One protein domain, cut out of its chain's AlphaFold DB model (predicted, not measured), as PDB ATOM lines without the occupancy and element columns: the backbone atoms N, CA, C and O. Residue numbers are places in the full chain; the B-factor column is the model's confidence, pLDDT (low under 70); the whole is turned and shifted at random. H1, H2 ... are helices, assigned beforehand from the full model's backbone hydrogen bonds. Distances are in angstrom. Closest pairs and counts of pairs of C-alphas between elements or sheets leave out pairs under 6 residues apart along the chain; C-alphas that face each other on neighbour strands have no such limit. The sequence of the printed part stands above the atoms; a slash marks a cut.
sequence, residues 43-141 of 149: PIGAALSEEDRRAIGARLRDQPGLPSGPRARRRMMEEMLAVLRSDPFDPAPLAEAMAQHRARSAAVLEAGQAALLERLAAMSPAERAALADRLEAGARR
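What this domain is: This is residues 43 to 141 of the 149 residues of an uncharacterized protein of Oceanicola granulosus (strain ATCC BAA-861 / DSM 15982 / KCTC 12143 / HTCC2516) (UniProt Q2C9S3). One long straight helix, H4, makes the long axis of an open, elongated model; H2 and H3, one after the other along the chain, run back along it, H2 packed on residues 108 to 119 of H4 and the end of H3 near the beginning of H4. At the other end of H4 the chain turns a corner into H5, on which the small helix H1 packs. The printed part has 99 residues with five named helices, in the order H1, H2, H3, H4, H5, and no named strand; the class is all helix. It is only just loose, close to extended, with a radius of gyration of the C-alphas of 18.9 A, and spans 62 by 32 by 20 A.

Where its parts are: H4, residues 92 to 122, runs 45.3 A from C-alpha 92 at (37.832, 33.544, 6.137) to C-alpha 122 at (46.504, 56.040, 44.499). H3, residues 70 to 84, is 21.2 A long, and H2, residues 50 to 61, is 16.2 A. H5, residues 125 to 139, is 21.2 A and ends at C-alpha 139 at (25.062, 44.663, 45.649). H1, residues 43 to 47, is 6.4 A long and begins at C-alpha 43 at (29.887, 46.010, 39.747).

How they stand to each other: H4 touches H2 with its residues 108 to 119 alone; their closest C-alphas, those of Ile 56 and Ala 115, are 6.1 A apart. The two run opposite ways at a steep tilt of 47 degrees. H3 and H4 form a helical hairpin, opposite ways at a shallow tilt of 28 degrees. They only just touch, with 3 pairs of C-alphas within 8 A, through residues 80 to 83 of H3 and 93 to 94 of H4; the closest C-alphas, of Met 80 and Leu 94, are 6.7 A apart. H2 and H3 are apart. H4 and H5 are close but not clearly touching, with the C-alphas of Leu 120 and Arg 128 closest at 7.1 A, and run opposite ways at a steep tilt of 50 degrees. H1 touches H5, the closest C-alphas being those of Ala 47 and Leu 135, 5.4 A apart. In H1, H2, H3, H4 and H5 every O i to N i+4 pair is within hydrogen-bond range.

The domain as a whole: The C-alphas farthest apart, of Pro 88 and Ala 126, are 62.3 A apart. Residues 68 to 75, of which 70 to 75 belong to H3, and residues 85 to 90 stand free. The printed part has no cut, and no link is long. Mean pLDDT of the printed part is 75.6; residues 43 to 46, 57, 59 to 73 and 141 are under 70.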
ATOM      1  N   PRO A  43      30.367  45.260  38.581       57.84
ATOM      2  CA  PRO A  43      29.887  46.010  39.747       57.84
ATOM      3  C   PRO A  43      30.865  47.078  40.263       57.84
ATOM      4  O   PRO A  43      30.434  48.119  40.755       57.84
ATOM      5  N   ILE A  44      32.175  46.862  40.090       58.19
ATOM      6  CA  ILE A  44      33.221  47.805  40.507       58.19
ATOM      7  C   ILE A  44      33.167  49.084  39.674       58.19
ATOM      8  O   ILE A  44      33.113  50.176  40.237       58.19
ATOM      9  N   GLY A  45      33.072  48.968  38.346       63.88
ATOM     10  CA  GLY A  45      32.909  50.127  37.462       63.88
ATOM     11  C   GLY A  45      31.637  50.933  37.758       63.88
ATOM     12  O   GLY A  45      31.634  52.166  37.679       63.88
ATOM     13  N   ALA A  46      30.565  50.252  38.170       65.88
ATOM     14  CA  ALA A  46      29.308  50.886  38.553       65.88
ATOM     15  C   ALA A  46      29.396  51.654  39.888       65.88
ATOM     16  O   ALA A  46      28.709  52.663  40.035       65.88
ATOM     17  N   ALA A  47      30.259  51.250  40.824       72.12
ATOM     18  CA  ALA A  47      30.415  51.906  42.130       72.12
ATOM     19  C   ALA A  47      31.426  53.071  42.152       72.12
ATOM     20  O   ALA A  47      31.461  53.845  43.116       72.12
ATOM     21  N   LEU A  48      32.245  53.210  41.104       74.56
ATOM     22  CA  LEU A  48      33.163  54.339  40.935       74.56
ATOM     23  C   LEU A  48      32.418  55.681  40.846       74.56
ATOM     24  O   LEU A  48      31.298  55.748  40.330       74.56
ATOM     25  N   SER A  49      33.045  56.767  41.307       74.75
ATOM     26  CA  SER A  49      32.491  58.113  41.110       74.75
ATOM     27  C   SER A  49      32.535  58.516  39.630       74.75
ATOM     28  O   SER A  49      33.255  57.927  38.820       74.75
ATOM     29  N   GLU A  50      31.763  59.532  39.235       70.06
ATOM     30  CA  GLU A  50      31.817  60.035  37.855       70.06
ATOM     31  C   GLU A  50      33.213  60.561  37.486       70.06
ATOM     32  O   GLU A  50      33.667  60.374  36.359       70.06
ATOM     33  N   GLU A  51      33.919  61.159  38.442       73.56
ATOM     34  CA  GLU A  51      35.289  61.627  38.264       73.56
ATOM     35  C   GLU A  51      36.270  60.471  38.037       73.56
ATOM     36  O   GLU A  51      37.023  60.503  37.063       73.56
ATOM     37  N   ASP A  52      36.196  59.413  38.853       73.56
ATOM     38  CA  ASP A  52      37.025  58.211  38.690       73.56
ATOM     39  C   ASP A  52      36.801  57.573  37.312       73.56
ATOM     40  O   ASP A  52      37.752  57.235  36.604       73.56
ATOM     41  N   ARG A  53      35.533  57.456  36.888       73.00
ATOM     42  CA  ARG A  53      35.189  56.907  35.568       73.00
ATOM     43  C   ARG A  53      35.748  57.768  34.436       73.00
ATOM     44  O   ARG A  53      36.239  57.224  33.447       73.00
ATOM     45  N   ARG A  54      35.694  59.100  34.562       73.00
ATOM     46  CA  ARG A  54      36.272  60.023  33.570       73.00
ATOM     47  C   ARG A  54      37.794  59.915  33.512       73.00
ATOM     48  O   ARG A  54      38.332  59.910  32.407       73.00
ATOM     49  N   ALA A  55      38.471  59.777  34.651       74.81
ATOM     50  CA  ALA A  55      39.923  59.607  34.713       74.81
ATOM     51  C   ALA A  55      40.379  58.295  34.047       74.81
ATOM     52  O   ALA A  55      41.284  58.306  33.211       74.81
ATOM     53  N   ILE A  56      39.690  57.183  34.328       71.31
ATOM     54  CA  ILE A  56      39.960  55.884  33.688       71.31
ATOM     55  C   ILE A  56      39.666  55.948  32.180       71.31
ATOM     56  O   ILE A  56      40.466  55.498  31.361       71.31
ATOM     57  N   GLY A  57      38.549  56.566  31.785       69.38
ATOM     58  CA  GLY A  57      38.189  56.746  30.378       69.38
ATOM     59  C   GLY A  57      39.106  57.706  29.604       69.38
ATOM     60  O   GLY A  57      39.193  57.609  28.383       69.38
ATOM     61  N   ALA A  58      39.786  58.644  30.268       73.12
ATOM     62  CA  ALA A  58      40.821  59.474  29.646       73.12
ATOM     63  C   ALA A  58      42.068  58.639  29.323       73.12
ATOM     64  O   ALA A  58      42.464  58.584  28.165       73.12
ATOM     65  N   ARG A  59      42.571  57.874  30.300       69.88
ATOM     66  CA  ARG A  59      43.704  56.945  30.124       69.88
ATOM     67  C   ARG A  59      43.479  55.923  29.003       69.88
ATOM     68  O   ARG A  59      44.395  55.641  28.241       69.88
ATOM     69  N   LEU A  60      42.261  55.392  28.876       66.62
ATOM     70  CA  LEU A  60      41.914  54.441  27.811       66.62
ATOM     71  C   LEU A  60      41.807  55.082  26.422       66.62
ATOM     72  O   LEU A  60      42.065  54.414  25.427       66.62
ATOM     73  N   ARG A  61      41.416  56.359  26.331       65.62
ATOM     74  CA  ARG A  61      41.345  57.073  25.044       65.62
ATOM     75  C   ARG A  61      42.721  57.354  24.454       65.62
ATOM     76  O   ARG A  61      42.832  57.417  23.234       65.62
ATOM     77  N   ASP A  62      43.730  57.481  25.306       63.03
ATOM     78  CA  ASP A  62      45.108  57.724  24.887       63.03
ATOM     79  C   ASP A  62      45.809  56.444  24.393       63.03
ATOM     80  O   ASP A  62      46.927  56.520  23.883       63.03
ATOM     81  N   GLN A  63      45.164  55.268  24.478       61.28
ATOM     82  CA  GLN A  63      45.703  54.039  23.896       61.28
ATOM     83  C   GLN A  63      45.490  53.984  22.370       61.28
ATOM     84  O   GLN A  63      44.347  53.937  21.897       61.28
ATOM     85  N   PRO A  64      46.573  53.938  21.572       53.88
ATOM     86  CA  PRO A  64      46.476  53.801  20.125       53.88
ATOM     87  C   PRO A  64      45.903  52.430  19.738       53.88
ATOM     88  O   PRO A  64      46.241  51.408  20.329       53.88
ATOM     89  N   GLY A  65      45.045  52.396  18.712       57.81
ATOM     90  CA  GLY A  65      44.501  51.145  18.158       57.81
ATOM     91  C   GLY A  65      43.074  50.787  18.584       57.81
ATOM     92  O   GLY A  65      42.580  49.722  18.211       57.81
ATOM     93  N   LEU A  66      42.377  51.678  19.296       55.75
ATOM     94  CA  LEU A  66      40.965  51.516  19.644       55.75
ATOM     95  C   LEU A  66      40.071  52.319  18.690       55.75
ATOM     96  O   LEU A  66      39.771  53.484  18.974       55.75
ATOM     97  N   PRO A  67      39.604  51.740  17.561       55.75
ATOM     98  CA  PRO A  67      38.572  52.359  16.742       55.75
ATOM     99  C   PRO A  67      37.275  52.376  17.548       55.75
ATOM    100  O   PRO A  67      36.462  51.454  17.534       55.75
ATOM    101  N   SER A  68      37.106  53.443  18.309       58.34
ATOM    102  CA  SER A  68      35.999  53.624  19.222       58.34
ATOM    103  C   SER A  68      35.013  54.624  18.641       58.34
ATOM    104  O   SER A  68      35.364  55.623  18.015       58.34
ATOM    105  N   GLY A  69      33.731  54.319  18.812       61.28
ATOM    106  CA  GLY A  69      32.647  55.218  18.448       61.28
ATOM    107  C   GLY A  69      31.734  54.724  17.322       61.28
ATOM    108  O   GLY A  69      31.961  53.679  16.706       61.28
ATOM    109  N   PRO A  70      30.647  55.470  17.060       57.28
ATOM    110  CA  PRO A  70      29.561  55.029  16.184       57.28
ATOM    111  C   PRO A  70      29.992  54.731  14.741       57.28
ATOM    112  O   PRO A  70      29.469  53.806  14.127       57.28
ATOM    113  N   ARG A  71      30.968  55.478  14.206       66.00
ATOM    114  CA  ARG A  71      31.438  55.331  12.816       66.00
ATOM    115  C   ARG A  71      32.199  54.024  12.584       66.00
ATOM    116  O   ARG A  71      31.979  53.375  11.568       66.00
ATOM    117  N   ALA A  72      33.062  53.631  13.522       66.94
ATOM    118  CA  ALA A  72      33.800  52.371  13.446       66.94
ATOM    119  C   ALA A  72      32.856  51.162  13.515       66.94
ATOM    120  O   ALA A  72      32.966  50.244  12.709       66.94
ATOM    121  N   ARG A  73      31.861  51.213  14.413       67.00
ATOM    122  CA  ARG A  73      30.825  50.173  14.515       67.00
ATOM    123  C   ARG A  73      29.983  50.043  13.253       67.00
ATOM    124  O   ARG A  73      29.700  48.929  12.834       67.00
ATOM    125  N   ARG A  74      29.586  51.172  12.656       71.81
ATOM    126  CA  ARG A  74      28.816  51.173  11.407       71.81
ATOM    127  C   ARG A  74      29.594  50.495  10.279       71.81
ATOM    128  O   ARG A  74      29.035  49.620   9.635       71.81
ATOM    129  N   ARG A  75      30.877  50.833  10.110       71.81
ATOM    130  CA  ARG A  75      31.748  50.203   9.102       71.81
ATOM    131  C   ARG A  75      31.901  48.696   9.304       71.81
ATOM    132  O   ARG A  75      31.643  47.946   8.376       71.81
ATOM    133  N   MET A  76      32.197  48.255  10.528       70.19
ATOM    134  CA  MET A  76      32.285  46.823  10.855       70.19
ATOM    135  C   MET A  76      30.989  46.072  10.511       70.19
ATOM    136  O   MET A  76      31.021  44.943  10.027       70.19
ATOM    137  N   MET A  77      29.834  46.697  10.753       72.56
ATOM    138  CA  MET A  77      28.538  46.091  10.456       72.56
ATOM    139  C   MET A  77      28.252  46.032   8.949       72.56
ATOM    140  O   MET A  77      27.713  45.042   8.467       72.56
ATOM    141  N   GLU A  78      28.640  47.066   8.201       77.81
ATOM    142  CA  GLU A  78      28.551  47.096   6.735       77.81
ATOM    143  C   GLU A  78      29.433  46.015   6.092       77.81
ATOM    144  O   GLU A  78      28.962  45.288   5.220       77.81
ATOM    145  N   GLU A  79      30.671  45.855   6.566       72.75
ATOM    146  CA  GLU A  79      31.611  44.824   6.106       72.75
ATOM    147  C   GLU A  79      31.080  43.410   6.378       72.75
ATOM    148  O   GLU A  79      31.080  42.560   5.488       72.75
ATOM    149  N   MET A  80      30.537  43.166   7.574       70.88
ATOM    150  CA  MET A  80      29.937  41.876   7.922       70.88
ATOM    151  C   MET A  80      28.719  41.555   7.045       70.88
ATOM    152  O   MET A  80      28.575  40.430   6.569       70.88
ATOM    153  N   LEU A  81      27.855  42.543   6.786       79.50
ATOM    154  CA  LEU A  81      26.711  42.375   5.888       79.50
ATOM    155  C   LEU A  81      27.136  42.105   4.441       79.50
ATOM    156  O   LEU A  81      26.428  41.384   3.742       79.50
ATOM    157  N   ALA A  82      28.254  42.674   3.984       80.19
ATOM    158  CA  ALA A  82      28.786  42.418   2.649       80.19
ATOM    159  C   ALA A  82      29.278  40.970   2.504       80.19
ATOM    160  O   ALA A  82      28.900  40.305   1.543       80.19
ATOM    161  N   VAL A  83      30.034  40.459   3.485       74.38
ATOM    162  CA  VAL A  83      30.513  39.063   3.489       74.38
ATOM    163  C   VAL A  83      29.347  38.072   3.554       74.38
ATOM    164  O   VAL A  83      29.313  37.104   2.807       74.38
ATOM    165  N   LEU A  84      28.337  38.333   4.387       74.50
ATOM    166  CA  LEU A  84      27.155  37.465   4.492       74.50
ATOM    167  C   LEU A  84      26.295  37.424   3.219       74.50
ATOM    168  O   LEU A  84      25.458  36.536   3.076       74.50
ATOM    169  N   ARG A  85      26.453  38.403   2.322       85.06
ATOM    170  CA  ARG A  85      25.721  38.498   1.051       85.06
ATOM    171  C   ARG A  85      26.551  38.044  -0.151       85.06
ATOM    172  O   ARG A  85      26.025  38.087  -1.261       85.06
ATOM    173  N   SER A  86      27.819  37.665   0.036       82.25
ATOM    174  CA  SER A  86      28.670  37.231  -1.069       82.25
ATOM    175  C   SER A  86      28.268  35.839  -1.558       82.25
ATOM    176  O   SER A  86      27.930  34.962  -0.761       82.25
ATOM    177  N   ASP A  87      28.325  35.639  -2.874       78.56
ATOM    178  CA  ASP A  87      28.182  34.331  -3.511       78.56
ATOM    179  C   ASP A  87      29.371  34.119  -4.472       78.56
ATOM    180  O   ASP A  87      29.494  34.870  -5.448       78.56
ATOM    181  N   PRO A  88      30.284  33.171  -4.180       84.12
ATOM    182  CA  PRO A  88      30.240  32.239  -3.049       84.12
ATOM    183  C   PRO A  88      30.491  32.915  -1.689       84.12
ATOM    184  O   PRO A  88      31.137  33.961  -1.583       84.12
ATOM    185  N   PHE A  89      29.974  32.298  -0.627       74.94
ATOM    186  CA  PHE A  89      30.271  32.695   0.749       74.94
ATOM    187  C   PHE A  89      31.703  32.287   1.122       74.94
ATOM    188  O   PHE A  89      32.032  31.100   1.095       74.94
ATOM    189  N   ASP A  90      32.530  33.261   1.513       79.12
ATOM    190  CA  ASP A  90      33.867  33.032   2.073       79.12
ATOM    191  C   ASP A  90      33.894  33.440   3.562       79.12
ATOM    192  O   ASP A  90      33.800  34.631   3.880       79.12
ATOM    193  N   PRO A  91      34.013  32.485   4.502       78.94
ATOM    194  CA  PRO A  91      34.053  32.787   5.929       78.94
ATOM    195  C   PRO A  91      35.397  33.353   6.411       78.94
ATOM    196  O   PRO A  91      35.442  33.907   7.514       78.94
ATOM    197  N   ALA A  92      36.491  33.209   5.653       82.69
ATOM    198  CA  ALA A  92      37.832  33.544   6.137       82.69
ATOM    199  C   ALA A  92      37.998  35.036   6.504       82.69
ATOM    200  O   ALA A  92      38.474  35.316   7.611       82.69
ATOM    201  N   PRO A  93      37.533  36.008   5.689       75.81
ATOM    202  CA  PRO A  93      37.616  37.428   6.034       75.81
ATOM    203  C   PRO A  93      36.829  37.786   7.301       75.81
ATOM    204  O   PRO A  93      37.277  38.596   8.114       75.81
ATOM    205  N   LEU A  94      35.661  37.163   7.502       74.31
ATOM    206  CA  LEU A  94      34.837  37.394   8.687       74.31
ATOM    207  C   LEU A  94      35.493  36.815   9.947       74.31
ATOM    208  O   LEU A  94      35.521  37.477  10.986       74.31
ATOM    209  N   ALA A  95      36.051  35.606   9.858       77.81
ATOM    210  CA  ALA A  95      36.758  34.971  10.966       77.81
ATOM    211  C   ALA A  95      37.966  35.807  11.428       77.81
ATOM    212  O   ALA A  95      38.149  36.011  12.633       77.81
ATOM    213  N   GLU A  96      38.730  36.349  10.479       79.31
ATOM    214  CA  GLU A  96      39.865  37.237  10.734       79.31
ATOM    215  C   GLU A  96      39.417  38.548  11.407       79.31
ATOM    216  O   GLU A  96      39.929  38.926  12.463       79.31
ATOM    217  N   ALA A  97      38.375  39.205  10.882       73.50
ATOM    218  CA  ALA A  97      37.821  40.419  11.484       73.50
ATOM    219  C   ALA A  97      37.325  40.189  12.928       73.50
ATOM    220  O   ALA A  97      37.563  41.016  13.818       73.50
ATOM    221  N   MET A  98      36.675  39.047  13.187       75.31
ATOM    222  CA  MET A  98      36.251  38.644  14.531       75.31
ATOM    223  C   MET A  98      37.446  38.387  15.458       75.31
ATOM    224  O   MET A  98      37.408  38.797  16.620       75.31
ATOM    225  N   ALA A  99      38.510  37.738  14.972       78.38
ATOM    226  CA  ALA A  99      39.726  37.495  15.746       78.38
ATOM    227  C   ALA A  99      40.410  38.807  16.151       78.38
ATOM    228  O   ALA A  99      40.701  39.009  17.332       78.38
ATOM    229  N   GLN A 100      40.555  39.743  15.212       74.81
ATOM    230  CA  GLN A 100      41.092  41.070  15.498       74.81
ATOM    231  C   GLN A 100      40.214  41.856  16.477       74.81
ATOM    232  O   GLN A 100      40.724  42.562  17.347       74.81
ATOM    233  N   HIS A 101      38.884  41.751  16.364       70.56
ATOM    234  CA  HIS A 101      37.975  42.377  17.323       70.56
ATOM    235  C   HIS A 101      38.151  41.799  18.733       70.56
ATOM    236  O   HIS A 101      38.260  42.571  19.682       70.56
ATOM    237  N   ARG A 102      38.246  40.467  18.873       76.19
ATOM    238  CA  ARG A 102      38.522  39.815  20.165       76.19
ATOM    239  C   ARG A 102      39.845  40.280  20.768       76.19
ATOM    240  O   ARG A 102      39.857  40.655  21.934       76.19
ATOM    241  N   ALA A 103      40.923  40.303  19.980       77.88
ATOM    242  CA  ALA A 103      42.241  40.739  20.442       77.88
ATOM    243  C   ALA A 103      42.220  42.195  20.937       77.88
ATOM    244  O   ALA A 103      42.703  42.492  22.028       77.88
ATOM    245  N   ARG A 104      41.578  43.098  20.183       73.62
ATOM    246  CA  ARG A 104      41.397  44.497  20.602       73.62
ATOM    247  C   ARG A 104      40.574  44.609  21.884       73.62
ATOM    248  O   ARG A 104      40.962  45.343  22.784       73.62
ATOM    249  N   SER A 105      39.461  43.885  21.991       72.12
ATOM    250  CA  SER A 105      38.625  43.908  23.196       72.12
ATOM    251  C   SER A 105      39.357  43.372  24.428       72.12
ATOM    252  O   SER A 105      39.196  43.939  25.508       72.12
ATOM    253  N   ALA A 106      40.183  42.333  24.276       79.06
ATOM    254  CA  ALA A 106      41.030  41.825  25.354       79.06
ATOM    255  C   ALA A 106      42.027  42.893  25.828       79.06
ATOM    256  O   ALA A 106      42.077  43.183  27.021       79.06
ATOM    257  N   ALA A 107      42.711  43.568  24.899       77.06
ATOM    258  CA  ALA A 107      43.642  44.647  25.232       77.06
ATOM    259  C   ALA A 107      42.961  45.815  25.975       77.06
ATOM    260  O   ALA A 107      43.502  46.322  26.956       77.06
ATOM    261  N   VAL A 108      41.745  46.213  25.568       74.88
ATOM    262  CA  VAL A 108      40.955  47.233  26.293       74.88
ATOM    263  C   VAL A 108      40.643  46.790  27.715       74.88
ATOM    264  O   VAL A 108      40.712  47.597  28.642       74.88
ATOM    265  N   LEU A 109      40.241  45.530  27.885       76.00
ATOM    266  CA  LEU A 109      39.884  44.994  29.191       76.00
ATOM    267  C   LEU A 109      41.099  44.976  30.122       76.00
ATOM    268  O   LEU A 109      41.001  45.478  31.239       76.00
ATOM    269  N   GLU A 110      42.234  44.463  29.646       82.69
ATOM    270  CA  GLU A 110      43.499  44.437  30.388       82.69
ATOM    271  C   GLU A 110      43.947  45.850  30.777       82.69
ATOM    272  O   GLU A 110      44.233  46.121  31.945       82.69
ATOM    273  N   ALA A 111      43.909  46.792  29.833       78.62
ATOM    274  CA  ALA A 111      44.226  48.192  30.089       78.62
ATOM    275  C   ALA A 111      43.290  48.835  31.122       78.62
ATOM    276  O   ALA A 111      43.731  49.580  31.998       78.62
ATOM    277  N   GLY A 112      41.989  48.540  31.041       78.56
ATOM    278  CA  GLY A 112      40.993  49.031  31.987       78.56
ATOM    279  C   GLY A 112      41.207  48.480  33.396       78.56
ATOM    280  O   GLY A 112      41.072  49.223  34.367       78.56
ATOM    281  N   GLN A 113      41.578  47.201  33.514       82.94
ATOM    282  CA  GLN A 113      41.924  46.569  34.789       82.94
ATOM    283  C   GLN A 113      43.194  47.176  35.394       82.94
ATOM    284  O   GLN A 113      43.195  47.521  36.574       82.94
ATOM    285  N   ALA A 114      44.241  47.374  34.589       84.62
ATOM    286  CA  ALA A 114      45.473  48.020  35.037       84.62
ATOM    287  C   ALA A 114      45.214  49.455  35.528       84.62
ATOM    288  O   ALA A 114      45.600  49.816  36.639       84.62
ATOM    289  N   ALA A 115      44.469  50.252  34.754       81.88
ATOM    290  CA  ALA A 115      44.110  51.618  35.130       81.88
ATOM    291  C   ALA A 115      43.253  51.678  36.408       81.88
ATOM    292  O   ALA A 115      43.418  52.587  37.226       81.88
ATOM    293  N   LEU A 116      42.349  50.713  36.601       83.25
ATOM    294  CA  LEU A 116      41.574  50.588  37.833       83.25
ATOM    295  C   LEU A 116      42.485  50.302  39.033       83.25
ATOM    296  O   LEU A 116      42.352  50.969  40.058       83.25
ATOM    297  N   LEU A 117      43.404  49.341  38.916       89.25
ATOM    298  CA  LEU A 117      44.331  48.990  39.993       89.25
ATOM    299  C   LEU A 117      45.214  50.175  40.390       89.25
ATOM    300  O   LEU A 117      45.333  50.471  41.577       89.25
ATOM    301  N   GLU A 118      45.760  50.900  39.415       86.88
ATOM    302  CA  GLU A 118      46.531  52.117  39.683       86.88
ATOM    303  C   GLU A 118      45.703  53.173  40.422       86.88
ATOM    304  O   GLU A 118      46.181  53.781  41.381       86.88
ATOM    305  N   ARG A 119      44.438  53.372  40.026       84.06
ATOM    306  CA  ARG A 119      43.544  54.315  40.706       84.06
ATOM    307  C   ARG A 119      43.276  53.892  42.150       84.06
ATOM    308  O   ARG A 119      43.331  54.737  43.035       84.06
ATOM    309  N   LEU A 120      43.020  52.607  42.398       87.88
ATOM    310  CA  LEU A 120      42.804  52.079  43.750       87.88
ATOM    311  C   LEU A 120      44.053  52.212  44.634       87.88
ATOM    312  O   LEU A 120      43.933  52.510  45.824       87.88
ATOM    313  N   ALA A 121      45.241  52.017  44.058       91.69
ATOM    314  CA  ALA A 121      46.512  52.191  44.756       91.69
ATOM    315  C   ALA A 121      46.781  53.662  45.120       91.69
ATOM    316  O   ALA A 121      47.325  53.934  46.186       91.69
ATOM    317  N   ALA A 122      46.361  54.602  44.266       90.38
ATOM    318  CA  ALA A 122      46.504  56.040  44.499       90.38
ATOM    319  C   ALA A 122      45.480  56.621  45.494       90.38
ATOM    320  O   ALA A 122      45.683  57.722  46.000       90.38
ATOM    321  N   MET A 123      44.383  55.909  45.775       90.00
ATOM    322  CA  MET A 123      43.379  56.340  46.749       90.00
ATOM    323  C   MET A 123      43.924  56.308  48.182       90.00
ATOM    324  O   MET A 123      44.657  55.403  48.588       90.00
ATOM    325  N   SER A 124      43.475  57.252  48.997       92.31
ATOM    326  CA  SER A 124      43.620  57.207  50.448       92.31
ATOM    327  C   SER A 124      42.794  56.060  51.064       92.31
ATOM    328  O   SER A 124      41.848  55.550  50.450       92.31
ATOM    329  N   PRO A 125      43.095  55.644  52.311       94.94
ATOM    330  CA  PRO A 125      42.282  54.653  53.016       94.94
ATOM    331  C   PRO A 125      40.798  55.040  53.125       94.94
ATOM    332  O   PRO A 125      39.935  54.181  52.958       94.94
ATOM    333  N   ALA A 126      40.498  56.325  53.343       90.00
ATOM    334  CA  ALA A 126      39.127  56.825  53.451       90.00
ATOM    335  C   ALA A 126      38.366  56.732  52.118       90.00
ATOM    336  O   ALA A 126      37.209  56.318  52.089       90.00
ATOM    337  N   GLU A 127      39.020  57.053  50.998       84.56
ATOM    338  CA  GLU A 127      38.419  56.931  49.663       84.56
ATOM    339  C   GLU A 127      38.127  55.474  49.296       84.56
ATOM    340  O   GLU A 127      37.065  55.179  48.739       84.56
ATOM    341  N   ARG A 128      39.028  54.549  49.654       92.62
ATOM    342  CA  ARG A 128      38.790  53.111  49.461       92.62
ATOM    343  C   ARG A 128      37.636  52.594  50.318       92.62
ATOM    344  O   ARG A 128      36.845  51.799  49.818       92.62
ATOM    345  N   ALA A 129      37.508  53.055  51.564       90.25
ATOM    346  CA  ALA A 129      36.378  52.700  52.426       90.25
ATOM    347  C   ALA A 129      35.046  53.183  51.825       90.25
ATOM    348  O   ALA A 129      34.137  52.386  51.618       90.25
ATOM    349  N   ALA A 130      34.979  54.448  51.397       87.69
ATOM    350  CA  ALA A 130      33.786  54.991  50.747       87.69
ATOM    351  C   ALA A 130      33.432  54.263  49.434       87.69
ATOM    352  O   ALA A 130      32.261  54.163  49.066       87.69
ATOM    353  N   LEU A 131      34.430  53.764  48.693       82.38
ATOM    354  CA  LEU A 131      34.198  52.915  47.524       82.38
ATOM    355  C   LEU A 131      33.601  51.553  47.912       82.38
ATOM    356  O   LEU A 131      32.678  51.094  47.237       82.38
ATOM    357  N   ALA A 132      34.101  50.928  48.980       88.19
ATOM    358  CA  ALA A 132      33.569  49.668  49.496       88.19
ATOM    359  C   ALA A 132      32.103  49.809  49.942       88.19
ATOM    360  O   ALA A 132      31.272  48.990  49.552       88.19
ATOM    361  N   ASP A 133      31.757  50.900  50.630       85.75
ATOM    362  CA  ASP A 133      30.377  51.177  51.052       85.75
ATOM    363  C   ASP A 133      29.426  51.294  49.848       85.75
ATOM    364  O   ASP A 133      28.323  50.738  49.835       85.75
ATOM    365  N   ARG A 134      29.860  51.985  48.782       83.44
ATOM    366  CA  ARG A 134      29.081  52.094  47.534       83.44
ATOM    367  C   ARG A 134      28.921  50.746  46.835       83.44
ATOM    368  O   ARG A 134      27.852  50.480  46.280       83.44
ATOM    369  N   LEU A 135      29.961  49.911  46.846       80.44
ATOM    370  CA  LEU A 135      29.916  48.561  46.283       80.44
ATOM    371  C   LEU A 135      28.892  47.693  47.007       80.44
ATOM    372  O   LEU A 135      28.049  47.062  46.366       80.44
ATOM    373  N   GLU A 136      28.929  47.710  48.334       78.75
ATOM    374  CA  GLU A 136      28.002  46.959  49.169       78.75
ATOM    375  C   GLU A 136      26.555  47.444  48.988       78.75
ATOM    376  O   GLU A 136      25.642  46.637  48.789       78.75
ATOM    377  N   ALA A 137      26.333  48.761  48.961       76.44
ATOM    378  CA  ALA A 137      25.016  49.340  48.706       76.44
ATOM    379  C   ALA A 137      24.462  48.964  47.318       76.44
ATOM    380  O   ALA A 137      23.260  48.726  47.167       76.44
ATOM    381  N   GLY A 138      25.330  48.888  46.303       74.00
ATOM    382  CA  GLY A 138      24.976  48.446  44.954       74.00
ATOM    383  C   GLY A 138      24.593  46.967  44.891       74.00
ATOM    384  O   GLY A 138      23.592  46.630  44.262       74.00
ATOM    385  N   ALA A 139      25.337  46.100  45.584       73.81
ATOM    386  CA  ALA A 139      25.062  44.663  45.649       73.81
ATOM    387  C   ALA A 139      23.747  44.336  46.377       73.81
ATOM    388  O   ALA A 139      23.067  43.370  46.036       73.81
ATOM    389  N   ARG A 140      23.362  45.160  47.360       72.88
ATOM    390  CA  ARG A 140      22.119  45.000  48.134       72.88
ATOM    391  C   ARG A 140      20.857  45.476  47.400       72.88
ATOM    392  O   ARG A 140      19.755  45.200  47.868       72.88
ATOM    393  N   ARG A 141      20.969  46.189  46.271       65.69
ATOM    394  CA  ARG A 141      19.802  46.591  45.467       65.69
ATOM    395  C   ARG A 141      19.393  45.442  44.532       65.69
ATOM    396  O   ARG A 141      20.147  45.158  43.601       65.69
TER     397      ARG A 141